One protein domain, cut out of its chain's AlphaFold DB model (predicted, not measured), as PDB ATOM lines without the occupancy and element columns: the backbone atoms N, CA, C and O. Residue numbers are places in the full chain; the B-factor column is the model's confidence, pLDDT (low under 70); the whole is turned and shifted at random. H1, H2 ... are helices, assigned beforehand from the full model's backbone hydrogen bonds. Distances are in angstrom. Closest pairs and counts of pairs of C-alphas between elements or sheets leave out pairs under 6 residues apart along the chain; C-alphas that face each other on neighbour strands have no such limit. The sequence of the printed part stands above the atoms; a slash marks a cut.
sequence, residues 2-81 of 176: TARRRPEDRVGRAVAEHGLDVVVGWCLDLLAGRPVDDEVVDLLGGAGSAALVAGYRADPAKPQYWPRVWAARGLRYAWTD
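AT A GLANCE: This is residues 2 to 81 of the 176 residues of an uncharacterized protein of Cellulomonas rhizosphaerae (UniProt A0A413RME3). What is the shape? H2 and H5 lie side by side, with H3 packed across H5, H1 on H2 and H3, and H4 reaching out from H3. What makes it? The 80 printed residues have five named helices, H1 to H5 along the chain: all helix, mostly crossed, compact, radius of gyration of the C-alphas 12.2 A, spans 35 by 32 by 18 A.

HOW THE PARTS SIT: Which pair comes first? H2, residues 20 to 31, touches H5, residues 66 to 75, opposite ways at a shallow tilt of 30 degrees; their closest C-alphas, Cys 27 and Ala 71, are 4.4 A apart. What else touches? H1, residues 7 to 18, touches H2 with residues 11 to 15 alone, closest C-alphas Val 15 and Val 23, 6.1 A. H3, residues 38 to 45, touches H5, closest C-alphas Gly 45 and Trp 70, 5.4 A. H4, residues 49 to 57, touches H3, closest C-alphas Asp 42 and Ser 49, 5.0 A. How are the backbones? Every O i to N i+4 pair within H1 to H5 is within hydrogen-bond range.

IN THESE COORDINATES: Where does H1 begin? C-alpha 7 is at (-47.179, 0.052, -6.935). Where does H5 end? C-alpha 75 is at (-39.811, -3.231, -14.354). How long are they? First to last C-alpha, H2 measures 16.5 A, H1 16.3 A and H5 14.4 A.

THE WHOLE: How large? The farthest C-alphas, Ala 16 and Ala 61, are 37.0 A apart. Is it unbroken? The printed part has no cut and no long link; residues 2 to 4 have pLDDT under 70.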
ATOM      1  N   THR A   2     -53.865   1.770   7.114       46.28
ATOM      2  CA  THR A   2     -52.887   2.422   6.233       46.28
ATOM      3  C   THR A   2     -53.381   2.283   4.795       46.28
ATOM      4  O   THR A   2     -53.615   1.165   4.337       46.28
ATOM      5  N   ALA A   3     -53.608   3.397   4.095       56.31
ATOM      6  CA  ALA A   3     -54.030   3.366   2.698       56.31
ATOM      7  C   ALA A   3     -53.051   2.507   1.878       56.31
ATOM      8  O   ALA A   3     -51.831   2.650   2.010       56.31
ATOM      9  N   ARG A   4     -53.574   1.590   1.051       64.75
ATOM     10  CA  ARG A   4     -52.745   0.795   0.135       64.75
ATOM     11  C   ARG A   4     -52.014   1.761  -0.802       64.75
ATOM     12  O   ARG A   4     -52.650   2.403  -1.632       64.75
ATOM     13  N   ARG A   5     -50.691   1.873  -0.650       78.56
ATOM     14  CA  ARG A   5     -49.840   2.702  -1.523       78.56
ATOM     15  C   ARG A   5     -49.882   2.188  -2.964       78.56
ATOM     16  O   ARG A   5     -50.155   1.000  -3.182       78.56
ATOM     17  N   ARG A   6     -49.616   3.049  -3.947       89.81
ATOM     18  CA  ARG A   6     -49.582   2.627  -5.354       89.81
ATOM     19  C   ARG A   6     -48.342   1.751  -5.598       89.81
ATOM     20  O   ARG A   6     -47.376   1.855  -4.844       89.81
ATOM     21  N   PRO A   7     -48.359   0.847  -6.595       91.75
ATOM     22  CA  PRO A   7     -47.179   0.052  -6.935       91.75
ATOM     23  C   PRO A   7     -45.952   0.914  -7.253       91.75
ATOM     24  O   PRO A   7     -44.884   0.625  -6.736       91.75
ATOM     25  N   GLU A   8     -46.133   1.996  -8.011       94.81
ATOM     26  CA  GLU A   8     -45.086   2.972  -8.340       94.81
ATOM     27  C   GLU A   8     -44.387   3.521  -7.091       94.81
ATOM     28  O   GLU A   8     -43.176   3.383  -6.965       94.81
ATOM     29  N   ASP A   9     -45.151   4.023  -6.110       94.94
ATOM     30  CA  ASP A   9     -44.597   4.550  -4.855       94.94
ATOM     31  C   ASP A   9     -43.754   3.507  -4.102       94.94
ATOM     32  O   ASP A   9     -42.764   3.840  -3.451       94.94
ATOM     33  N   ARG A  10     -44.172   2.232  -4.139       94.81
ATOM     34  CA  ARG A  10     -43.446   1.143  -3.471       94.81
ATOM     35  C   ARG A  10     -42.144   0.822  -4.187       94.81
ATOM     36  O   ARG A  10     -41.118   0.732  -3.521       94.81
ATOM     37  N   VAL A  11     -42.186   0.670  -5.510       96.75
ATOM     38  CA  VAL A  11     -40.987   0.373  -6.303       96.75
ATOM     39  C   VAL A  11     -40.007   1.543  -6.252       96.75
ATOM     40  O   VAL A  11     -38.831   1.324  -5.993       96.75
ATOM     41  N   GLY A  12     -40.483   2.784  -6.371       96.88
ATOM     42  CA  GLY A  12     -39.637   3.974  -6.260       96.88
ATOM     43  C   GLY A  12     -38.934   4.083  -4.903       96.88
ATOM     44  O   GLY A  12     -37.745   4.395  -4.852       96.88
ATOM     45  N   ARG A  13     -39.617   3.750  -3.796       95.56
ATOM     46  CA  ARG A  13     -38.966   3.687  -2.477       95.56
ATOM     47  C   ARG A  13     -37.914   2.583  -2.411       95.56
ATOM     48  O   ARG A  13     -36.838   2.824  -1.885       95.56
ATOM     49  N   ALA A  14     -38.214   1.406  -2.955       96.62
ATOM     50  CA  ALA A  14     -37.271   0.291  -2.996       96.62
ATOM     51  C   ALA A  14     -35.992   0.660  -3.748       96.62
ATOM     52  O   ALA A  14     -34.899   0.373  -3.280       96.62
ATOM     53  N   VAL A  15     -36.132   1.354  -4.881       98.31
ATOM     54  CA  VAL A  15     -34.995   1.853  -5.660       98.31
ATOM     55  C   VAL A  15     -34.184   2.859  -4.843       98.31
ATOM     56  O   VAL A  15     -32.959   2.789  -4.846       98.31
ATOM     57  N   ALA A  16     -34.839   3.758  -4.106       97.75
ATOM     58  CA  ALA A  16     -34.151   4.717  -3.240       97.75
ATOM     59  C   ALA A  16     -33.425   4.058  -2.049       97.75
ATOM     60  O   ALA A  16     -32.416   4.580  -1.586       97.75
ATOM     61  N   GLU A  17     -33.941   2.936  -1.547       97.81
ATOM     62  CA  GLU A  17     -33.429   2.234  -0.365       97.81
ATOM     63  C   GLU A  17     -32.334   1.211  -0.703       97.81
ATOM     64  O   GLU A  17     -31.345   1.103   0.019       97.81
ATOM     65  N   HIS A  18     -32.485   0.488  -1.815       97.69
ATOM     66  CA  HIS A  18     -31.636  -0.653  -2.177       97.69
ATOM     67  C   HIS A  18     -30.828  -0.443  -3.464       97.69
ATOM     68  O   HIS A  18     -29.911  -1.213  -3.739       97.69
ATOM     69  N   GLY A  19     -31.135   0.597  -4.241       98.38
ATOM     70  CA  GLY A  19     -30.533   0.852  -5.548       98.38
ATOM     71  C   GLY A  19     -31.319   0.228  -6.704       98.38
ATOM     72  O   GLY A  19     -31.998  -0.789  -6.559       98.38
ATOM     73  N   LEU A  20     -31.220   0.862  -7.876       98.50
ATOM     74  CA  LEU A  20     -31.953   0.468  -9.081       98.50
ATOM     75  C   LEU A  20     -31.617  -0.962  -9.520       98.50
ATOM     76  O   LEU A  20     -32.528  -1.771  -9.687       98.50
ATOM     77  N   ASP A  21     -30.329  -1.283  -9.638       98.31
ATOM     78  CA  ASP A  21     -29.867  -2.578 -10.152       98.31
ATOM     79  C   ASP A  21     -30.322  -3.750  -9.274       98.31
ATOM     80  O   ASP A  21     -30.671  -4.815  -9.779       98.31
ATOM     81  N   VAL A  22     -30.395  -3.542  -7.955       98.31
ATOM     82  CA  VAL A  22     -30.884  -4.550  -7.004       98.31
ATOM     83  C   VAL A  22     -32.368  -4.832  -7.232       98.31
ATOM     84  O   VAL A  22     -32.774  -5.989  -7.334       98.31
ATOM     85  N   VAL A  23     -33.183  -3.782  -7.370       98.50
ATOM     86  CA  VAL A  23     -34.629  -3.921  -7.609       98.50
ATOM     87  C   VAL A  23     -34.913  -4.534  -8.980       98.50
ATOM     88  O   VAL A  23     -35.825  -5.356  -9.110       98.50
ATOM     89  N   VAL A  24     -34.121  -4.181  -9.996       98.69
ATOM     90  CA  VAL A  24     -34.166  -4.831 -11.311       98.69
ATOM     91  C   VAL A  24     -33.826  -6.313 -11.169       98.69
ATOM     92  O   VAL A  24     -34.614  -7.145 -11.612       98.69
ATOM     93  N   GLY A  25     -32.735  -6.658 -10.478       98.56
ATOM     94  CA  GLY A  25     -32.328  -8.041 -10.217       98.56
ATOM     95  C   GLY A  25     -33.445  -8.888  -9.601       98.56
ATOM     96  O   GLY A  25     -33.760  -9.959 -10.118       98.56
ATOM     97  N   TRP A  26     -34.143  -8.363  -8.591       98.44
ATOM     98  CA  TRP A  26     -35.316  -9.022  -8.004       98.44
ATOM     99  C   TRP A  26     -36.445  -9.265  -9.006       98.44
ATOM    100  O   TRP A  26     -37.077 -10.325  -8.996       98.44
ATOM    101  N   CYS A  27     -36.715  -8.295  -9.882       98.62
ATOM    102  CA  CYS A  27     -37.706  -8.472 -10.937       98.62
ATOM    103  C   CYS A  27     -37.271  -9.556 -11.935       98.62
ATOM    104  O   CYS A  27     -38.098 -10.374 -12.341       98.62
ATOM    105  N   LEU A  28     -35.989  -9.605 -12.305       98.62
ATOM    106  CA  LEU A  28     -35.456 -10.627 -13.211       98.62
ATOM    107  C   LEU A  28     -35.513 -12.028 -12.593       98.62
ATOM    108  O   LEU A  28     -35.895 -12.981 -13.276       98.62
ATOM    109  N   ASP A  29     -35.186 -12.156 -11.307       98.25
ATOM    110  CA  ASP A  29     -35.302 -13.412 -10.564       98.25
ATOM    111  C   ASP A  29     -36.737 -13.921 -10.565       98.25
ATOM    112  O   ASP A  29     -37.000 -15.049 -10.990       98.25
ATOM    113  N   LEU A  30     -37.681 -13.065 -10.179       97.00
ATOM    114  CA  LEU A  30     -39.087 -13.430 -10.157       97.00
ATOM    115  C   LEU A  30     -39.623 -13.781 -11.543       97.00
ATOM    116  O   LEU A  30     -40.307 -14.795 -11.655       97.00
ATOM    117  N   LEU A  31     -39.312 -13.001 -12.586       97.25
ATOM    118  CA  LEU A  31     -39.711 -13.298 -13.970       97.25
ATOM    119  C   LEU A  31     -39.198 -14.660 -14.437       97.25
ATOM    120  O   LEU A  31     -39.941 -15.402 -15.072       97.25
ATOM    121  N   ALA A  32     -37.970 -15.020 -14.068       95.69
ATOM    122  CA  ALA A  32     -37.392 -16.326 -14.365       95.69
ATOM    123  C   ALA A  32     -37.917 -17.459 -13.459       95.69
ATOM    124  O   ALA A  32     -37.444 -18.591 -13.555       95.69
ATOM    125  N   GLY A  33     -38.862 -17.174 -12.556       92.88
ATOM    126  CA  GLY A  33     -39.410 -18.144 -11.609       92.88
ATOM    127  C   GLY A  33     -38.446 -18.529 -10.485       92.88
ATOM    128  O   GLY A  33     -38.692 -19.517  -9.790       92.88
ATOM    129  N   ARG A  34     -37.359 -17.774 -10.289       93.69
ATOM    130  CA  ARG A  34     -36.417 -17.991  -9.192       93.69
ATOM    131  C   ARG A  34     -37.015 -17.484  -7.874       93.69
ATOM    132  O   ARG A  34     -37.781 -16.516  -7.872       93.69
ATOM    133  N   PRO A  35     -36.717 -18.152  -6.748       88.69
ATOM    134  CA  PRO A  35     -37.182 -17.703  -5.445       88.69
ATOM    135  C   PRO A  35     -36.502 -16.386  -5.055       88.69
ATOM    136  O   PRO A  35     -35.323 -16.184  -5.330       88.69
ATOM    137  N   VAL A  36     -37.255 -15.531  -4.370       92.44
ATOM    138  CA  VAL A  36     -36.779 -14.317  -3.693       92.44
ATOM    139  C   VAL A  36     -37.407 -14.275  -2.302       92.44
ATOM    140  O   VAL A  36     -38.380 -14.994  -2.047       92.44
ATOM    141  N   ASP A  37     -36.878 -13.426  -1.428       94.25
ATOM    142  CA  ASP A  37     -37.395 -13.269  -0.070       94.25
ATOM    143  C   ASP A  37     -38.845 -12.763  -0.059       94.25
ATOM    144  O   ASP A  37     -39.269 -11.980  -0.914       94.25
ATOM    145  N   ASP A  38     -39.612 -13.176   0.950       93.56
ATOM    146  CA  ASP A  38     -41.020 -12.793   1.104       93.56
ATOM    147  C   ASP A  38     -41.209 -11.267   1.166       93.56
ATOM    148  O   ASP A  38     -42.191 -10.736   0.646       93.56
ATOM    149  N   GLU A  39     -40.238 -10.538   1.724       93.00
ATOM    150  CA  GLU A  39     -40.243  -9.074   1.740       93.00
ATOM    151  C   GLU A  39     -40.220  -8.478   0.323       93.00
ATOM    152  O   GLU A  39     -40.970  -7.544   0.033       93.00
ATOM    153  N   VAL A  40     -39.437  -9.059  -0.590       95.06
ATOM    154  CA  VAL A  40     -39.378  -8.644  -2.001       95.06
ATOM    155  C   VAL A  40     -40.715  -8.920  -2.694       95.06
ATOM    156  O   VAL A  40     -41.221  -8.086  -3.454       95.06
ATOM    157  N   VAL A  41     -41.337 -10.066  -2.395       94.75
ATOM    158  CA  VAL A  41     -42.667 -10.411  -2.918       94.75
ATOM    159  C   VAL A  41     -43.723  -9.411  -2.437       94.75
ATOM    160  O   VAL A  41     -44.531  -8.936  -3.241       94.75
ATOM    161  N   ASP A  42     -43.710  -9.050  -1.155       94.38
ATOM    162  CA  ASP A  42     -44.616  -8.054  -0.572       94.38
ATOM    163  C   ASP A  42     -44.360  -6.638  -1.097       94.38
ATOM    164  O   ASP A  42     -45.298  -5.858  -1.293       94.38
ATOM    165  N   LEU A  43     -43.110  -6.292  -1.385       94.31
ATOM    166  CA  LEU A  43     -42.758  -5.001  -1.963       94.31
ATOM    167  C   LEU A  43     -43.395  -4.830  -3.349       94.31
ATOM    168  O   LEU A  43     -44.124  -3.857  -3.601       94.31
ATOM    169  N   LEU A  44     -43.172  -5.803  -4.235       94.44
ATOM    170  CA  LEU A  44     -43.626  -5.758  -5.628       94.44
ATOM    171  C   LEU A  44     -45.132  -6.040  -5.752       94.44
ATOM    172  O   LEU A  44     -45.855  -5.385  -6.521       94.44
ATOM    173  N   GLY A  45     -45.636  -6.993  -4.968       93.00
ATOM    174  CA  GLY A  45     -47.032  -7.417  -4.970       93.00
ATOM    175  C   GLY A  45     -47.961  -6.521  -4.153       93.00
ATOM    176  O   GLY A  45     -49.092  -6.253  -4.577       93.00
ATOM    177  N   GLY A  46     -47.452  -5.940  -3.067       93.25
ATOM    178  CA  GLY A  46     -48.215  -5.263  -2.021       93.25
ATOM    179  C   GLY A  46     -48.271  -6.091  -0.733       93.25
ATOM    180  O   GLY A  46     -48.038  -7.291  -0.740       93.25
ATOM    181  N   ALA A  47     -48.608  -5.443   0.384       90.69
ATOM    182  CA  ALA A  47     -48.625  -6.100   1.693       90.69
ATOM    183  C   ALA A  47     -49.504  -7.369   1.709       90.69
ATOM    184  O   ALA A  47     -50.689  -7.301   1.356       90.69
ATOM    185  N   GLY A  48     -48.927  -8.489   2.161       91.31
ATOM    186  CA  GLY A  48     -49.584  -9.797   2.250       91.31
ATOM    187  C   GLY A  48     -49.546 -10.624   0.959       91.31
ATOM    188  O   GLY A  48     -50.149 -11.698   0.905       91.31
ATOM    189  N   SER A  49     -48.859 -10.149  -0.078       93.38
ATOM    190  CA  SER A  49     -48.633 -10.885  -1.320       93.38
ATOM    191  C   SER A  49     -47.817 -12.158  -1.112       93.38
ATOM    192  O   SER A  49     -48.144 -13.170  -1.730       93.38
ATOM    193  N   ALA A  50     -46.816 -12.147  -0.233       92.88
ATOM    194  CA  ALA A  50     -46.018 -13.318   0.118       92.88
ATOM    195  C   ALA A  50     -46.888 -14.417   0.737       92.88
ATOM    196  O   ALA A  50     -46.937 -15.539   0.235       92.88
ATOM    197  N   ALA A  51     -47.683 -14.064   1.751       91.19
ATOM    198  CA  ALA A  51     -48.626 -14.986   2.382       91.19
ATOM    199  C   ALA A  51     -49.662 -15.531   1.381       91.19
ATOM    200  O   ALA A  51     -49.994 -16.719   1.409       91.19
ATOM    201  N   LEU A  52     -50.141 -14.686   0.460       89.81
ATOM    202  CA  LEU A  52     -51.059 -15.096  -0.603       89.81
ATOM    203  C   LEU A  52     -50.438 -16.171  -1.504       89.81
ATOM    204  O   LEU A  52     -51.057 -17.211  -1.731       89.81
ATOM    205  N   VAL A  53     -49.225 -15.938  -2.016       90.69
ATOM    206  CA  VAL A  53     -48.585 -16.880  -2.947       90.69
ATOM    207  C   VAL A  53     -48.054 -18.122  -2.242       90.69
ATOM    208  O   VAL A  53     -48.078 -19.196  -2.835       90.69
ATOM    209  N   ALA A  54     -47.659 -18.026  -0.970       87.31
ATOM    210  CA  ALA A  54     -47.362 -19.192  -0.142       87.31
ATOM    211  C   ALA A  54     -48.590 -20.111  -0.031       87.31
ATOM    212  O   ALA A  54     -48.475 -21.319  -0.226       87.31
ATOM    213  N   GLY A  55     -49.779 -19.531   0.175       83.31
ATOM    214  CA  GLY A  55     -51.040 -20.271   0.140       83.31
ATOM    215  C   GLY A  55     -51.360 -20.868  -1.235       83.31
ATOM    216  O   GLY A  55     -51.925 -21.954  -1.310       83.31
ATOM    217  N   TYR A  56     -50.979 -20.200  -2.328       86.06
ATOM    218  CA  TYR A  56     -51.209 -20.714  -3.682       86.06
ATOM    219  C   TYR A  56     -50.285 -21.875  -4.021       86.06
ATOM    220  O   TYR A  56     -50.748 -22.832  -4.622       86.06
ATOM    221  N   ARG A  57     -49.014 -21.855  -3.604       80.25
ATOM    222  CA  ARG A  57     -48.064 -22.954  -3.869       80.25
ATOM    223  C   ARG A  57     -48.538 -24.308  -3.328       80.25
ATOM    224  O   ARG A  57     -48.134 -25.339  -3.854       80.25
ATOM    225  N   ALA A  58     -49.402 -24.306  -2.315       81.88
ATOM    226  CA  ALA A  58     -50.019 -25.513  -1.771       81.88
ATOM    227  C   ALA A  58     -51.170 -26.077  -2.636       81.88
ATOM    228  O   ALA A  58     -51.604 -27.201  -2.398       81.88
ATOM    229  N   ASP A  59     -51.668 -25.324  -3.624       81.62
ATOM    230  CA  ASP A  59     -52.807 -25.679  -4.476       81.62
ATOM    231  C   ASP A  59     -52.497 -25.411  -5.969       81.62
ATOM    232  O   ASP A  59     -52.528 -24.260  -6.420       81.62
ATOM    233  N   PRO A  60     -52.244 -26.460  -6.777       80.19
ATOM    234  CA  PRO A  60     -51.985 -26.328  -8.210       80.19
ATOM    235  C   PRO A  60     -53.115 -25.662  -9.009       80.19
ATOM    236  O   PRO A  60     -52.860 -25.151 -10.096       80.19
ATOM    237  N   ALA A  61     -54.351 -25.632  -8.493       85.31
ATOM    238  CA  ALA A  61     -55.465 -24.949  -9.147       85.31
ATOM    239  C   ALA A  61     -55.397 -23.418  -8.998       85.31
ATOM    240  O   ALA A  61     -56.155 -22.693  -9.650       85.31
ATOM    241  N   LYS A  62     -54.513 -22.896  -8.136       88.38
ATOM    242  CA  LYS A  62     -54.311 -21.455  -7.964       88.38
ATOM    243  C   LYS A  62     -53.287 -20.902  -8.959       88.38
ATOM    244  O   LYS A  62     -52.310 -21.567  -9.297       88.38
ATOM    245  N   PRO A  63     -53.464 -19.646  -9.407       87.62
ATOM    246  CA  PRO A  63     -52.562 -19.021 -10.365       87.62
ATOM    247  C   PRO A  63     -51.183 -18.747  -9.749       87.62
ATOM    248  O   PRO A  63     -51.002 -17.782  -9.008       87.62
ATOM    249  N   GLN A  64     -50.186 -19.558 -10.109       89.50
ATOM    250  CA  GLN A  64     -48.808 -19.434  -9.605       89.50
ATOM    251  C   GLN A  64     -48.009 -18.288 -10.250       89.50
ATOM    252  O   GLN A  64     -46.891 -17.990  -9.842       89.50
ATOM    253  N   TYR A  65     -48.569 -17.632 -11.268       93.12
ATOM    254  CA  TYR A  65     -47.873 -16.638 -12.088       93.12
ATOM    255  C   TYR A  65     -47.828 -15.227 -11.478       93.12
ATOM    256  O   TYR A  65     -47.221 -14.323 -12.054       93.12
ATOM    257  N   TRP A  66     -48.481 -14.990 -10.335       95.69
ATOM    258  CA  TRP A  66     -48.571 -13.649  -9.743       95.69
ATOM    259  C   TRP A  66     -47.223 -12.984  -9.439       95.69
ATOM    260  O   TRP A  66     -47.093 -11.806  -9.775       95.69
ATOM    261  N   PRO A  67     -46.209 -13.688  -8.896       96.25
ATOM    262  CA  PRO A  67     -44.889 -13.095  -8.712       96.25
ATOM    263  C   PRO A  67     -44.281 -12.569 -10.022       96.25
ATOM    264  O   PRO A  67     -43.765 -11.453 -10.041       96.25
ATOM    265  N   ARG A  68     -44.446 -13.293 -11.141       97.75
ATOM    266  CA  ARG A  68     -43.978 -12.858 -12.473       97.75
ATOM    267  C   ARG A  68     -44.715 -11.619 -12.971       97.75
ATOM    268  O   ARG A  68     -44.101 -10.694 -13.490       97.75
ATOM    269  N   VAL A  69     -46.027 -11.553 -12.746       97.75
ATOM    270  CA  VAL A  69     -46.837 -10.364 -13.066       97.75
ATOM    271  C   VAL A  69     -46.376  -9.145 -12.264       97.75
ATOM    272  O   VAL A  69     -46.277  -8.042 -12.804       97.75
ATOM    273  N   TRP A  70     -46.101  -9.314 -10.971       97.81
ATOM    274  CA  TRP A  70     -45.636  -8.214 -10.125       97.81
ATOM    275  C   TRP A  70     -44.232  -7.754 -10.493       97.81
ATOM    276  O   TRP A  70     -43.991  -6.551 -10.470       97.81
ATOM    277  N   ALA A  71     -43.362  -8.675 -10.895       98.25
ATOM    278  CA  ALA A  71     -42.039  -8.365 -11.409       98.25
ATOM    279  C   ALA A  71     -42.089  -7.592 -12.733       98.25
ATOM    280  O   ALA A  71     -41.485  -6.528 -12.831       98.25
ATOM    281  N   ALA A  72     -42.895  -8.032 -13.707       98.25
ATOM    282  CA  ALA A  72     -43.099  -7.288 -14.954       98.25
ATOM    283  C   ALA A  72     -43.649  -5.872 -14.691       98.25
ATOM    284  O   ALA A  72     -43.224  -4.892 -15.296       98.25
ATOM    285  N   ARG A  73     -44.572  -5.734 -13.730       97.62
ATOM    286  CA  ARG A  73     -45.049  -4.419 -13.278       97.62
ATOM    287  C   ARG A  73     -43.961  -3.616 -12.559       97.62
ATOM    288  O   ARG A  73     -43.985  -2.395 -12.653       97.62
ATOM    289  N   GLY A  74     -43.062  -4.266 -11.826       98.00
ATOM    290  CA  GLY A  74     -41.922  -3.630 -11.173       98.00
ATOM    291  C   GLY A  74     -40.976  -2.996 -12.185       98.00
ATOM    292  O   GLY A  74     -40.654  -1.818 -12.043       98.00
ATOM    293  N   LEU A  75     -40.663  -3.720 -13.264       98.56
ATOM    294  CA  LEU A  75     -39.811  -3.231 -14.354       98.56
ATOM    295  C   LEU A  75     -40.349  -1.978 -15.052       98.56
ATOM    296  O   LEU A  75     -39.572  -1.194 -15.577       98.56
ATOM    297  N   ARG A  76     -41.662  -1.721 -14.994       97.44
ATOM    298  CA  ARG A  76     -42.241  -0.461 -15.489       97.44
ATOM    299  C   ARG A  76     -41.720   0.770 -14.734       97.44
ATOM    300  O   ARG A  76     -41.721   1.863 -15.289       97.44
ATOM    301  N   TYR A  77     -41.366   0.610 -13.460       97.38
ATOM    302  CA  TYR A  77     -40.939   1.701 -12.574       97.38
ATOM    303  C   TYR A  77     -39.452   1.626 -12.202       97.38
ATOM    304  O   TYR A  77     -38.905   2.604 -11.704       97.38
ATOM    305  N   ALA A  78     -38.810   0.480 -12.422       97.81
ATOM    306  CA  ALA A  78     -37.388   0.248 -12.207       97.81
ATOM    307  C   ALA A  78     -36.813  -0.420 -13.461       97.81
ATOM    308  O   ALA A  78     -36.961  -1.626 -13.640       97.81
ATOM    309  N   TRP A  79     -36.196   0.375 -14.335       98.38
ATOM    310  CA  TRP A  79     -35.701  -0.079 -15.634       98.38
ATOM    311  C   TRP A  79     -34.228   0.268 -15.829       98.38
ATOM    312  O   TRP A  79     -33.806   1.381 -15.516       98.38
ATOM    313  N   THR A  80     -33.483  -0.663 -16.420       97.81
ATOM    314  CA  THR A  80     -32.162  -0.429 -17.008       97.81
ATOM    315  C   THR A  80     -32.168  -0.966 -18.436       97.81
ATOM    316  O   THR A  80     -32.796  -1.986 -18.713       97.81
ATOM    317  N   ASP A  81     -31.458  -0.292 -19.340       96.69
ATOM    318  CA  ASP A  81     -31.303  -0.695 -20.750       96.69
ATOM    319  C   ASP A  81     -30.283  -1.847 -20.907       96.69
ATOM    320  O   ASP A  81     -29.446  -1.878 -21.807       96.69
TER     321      ASP A  81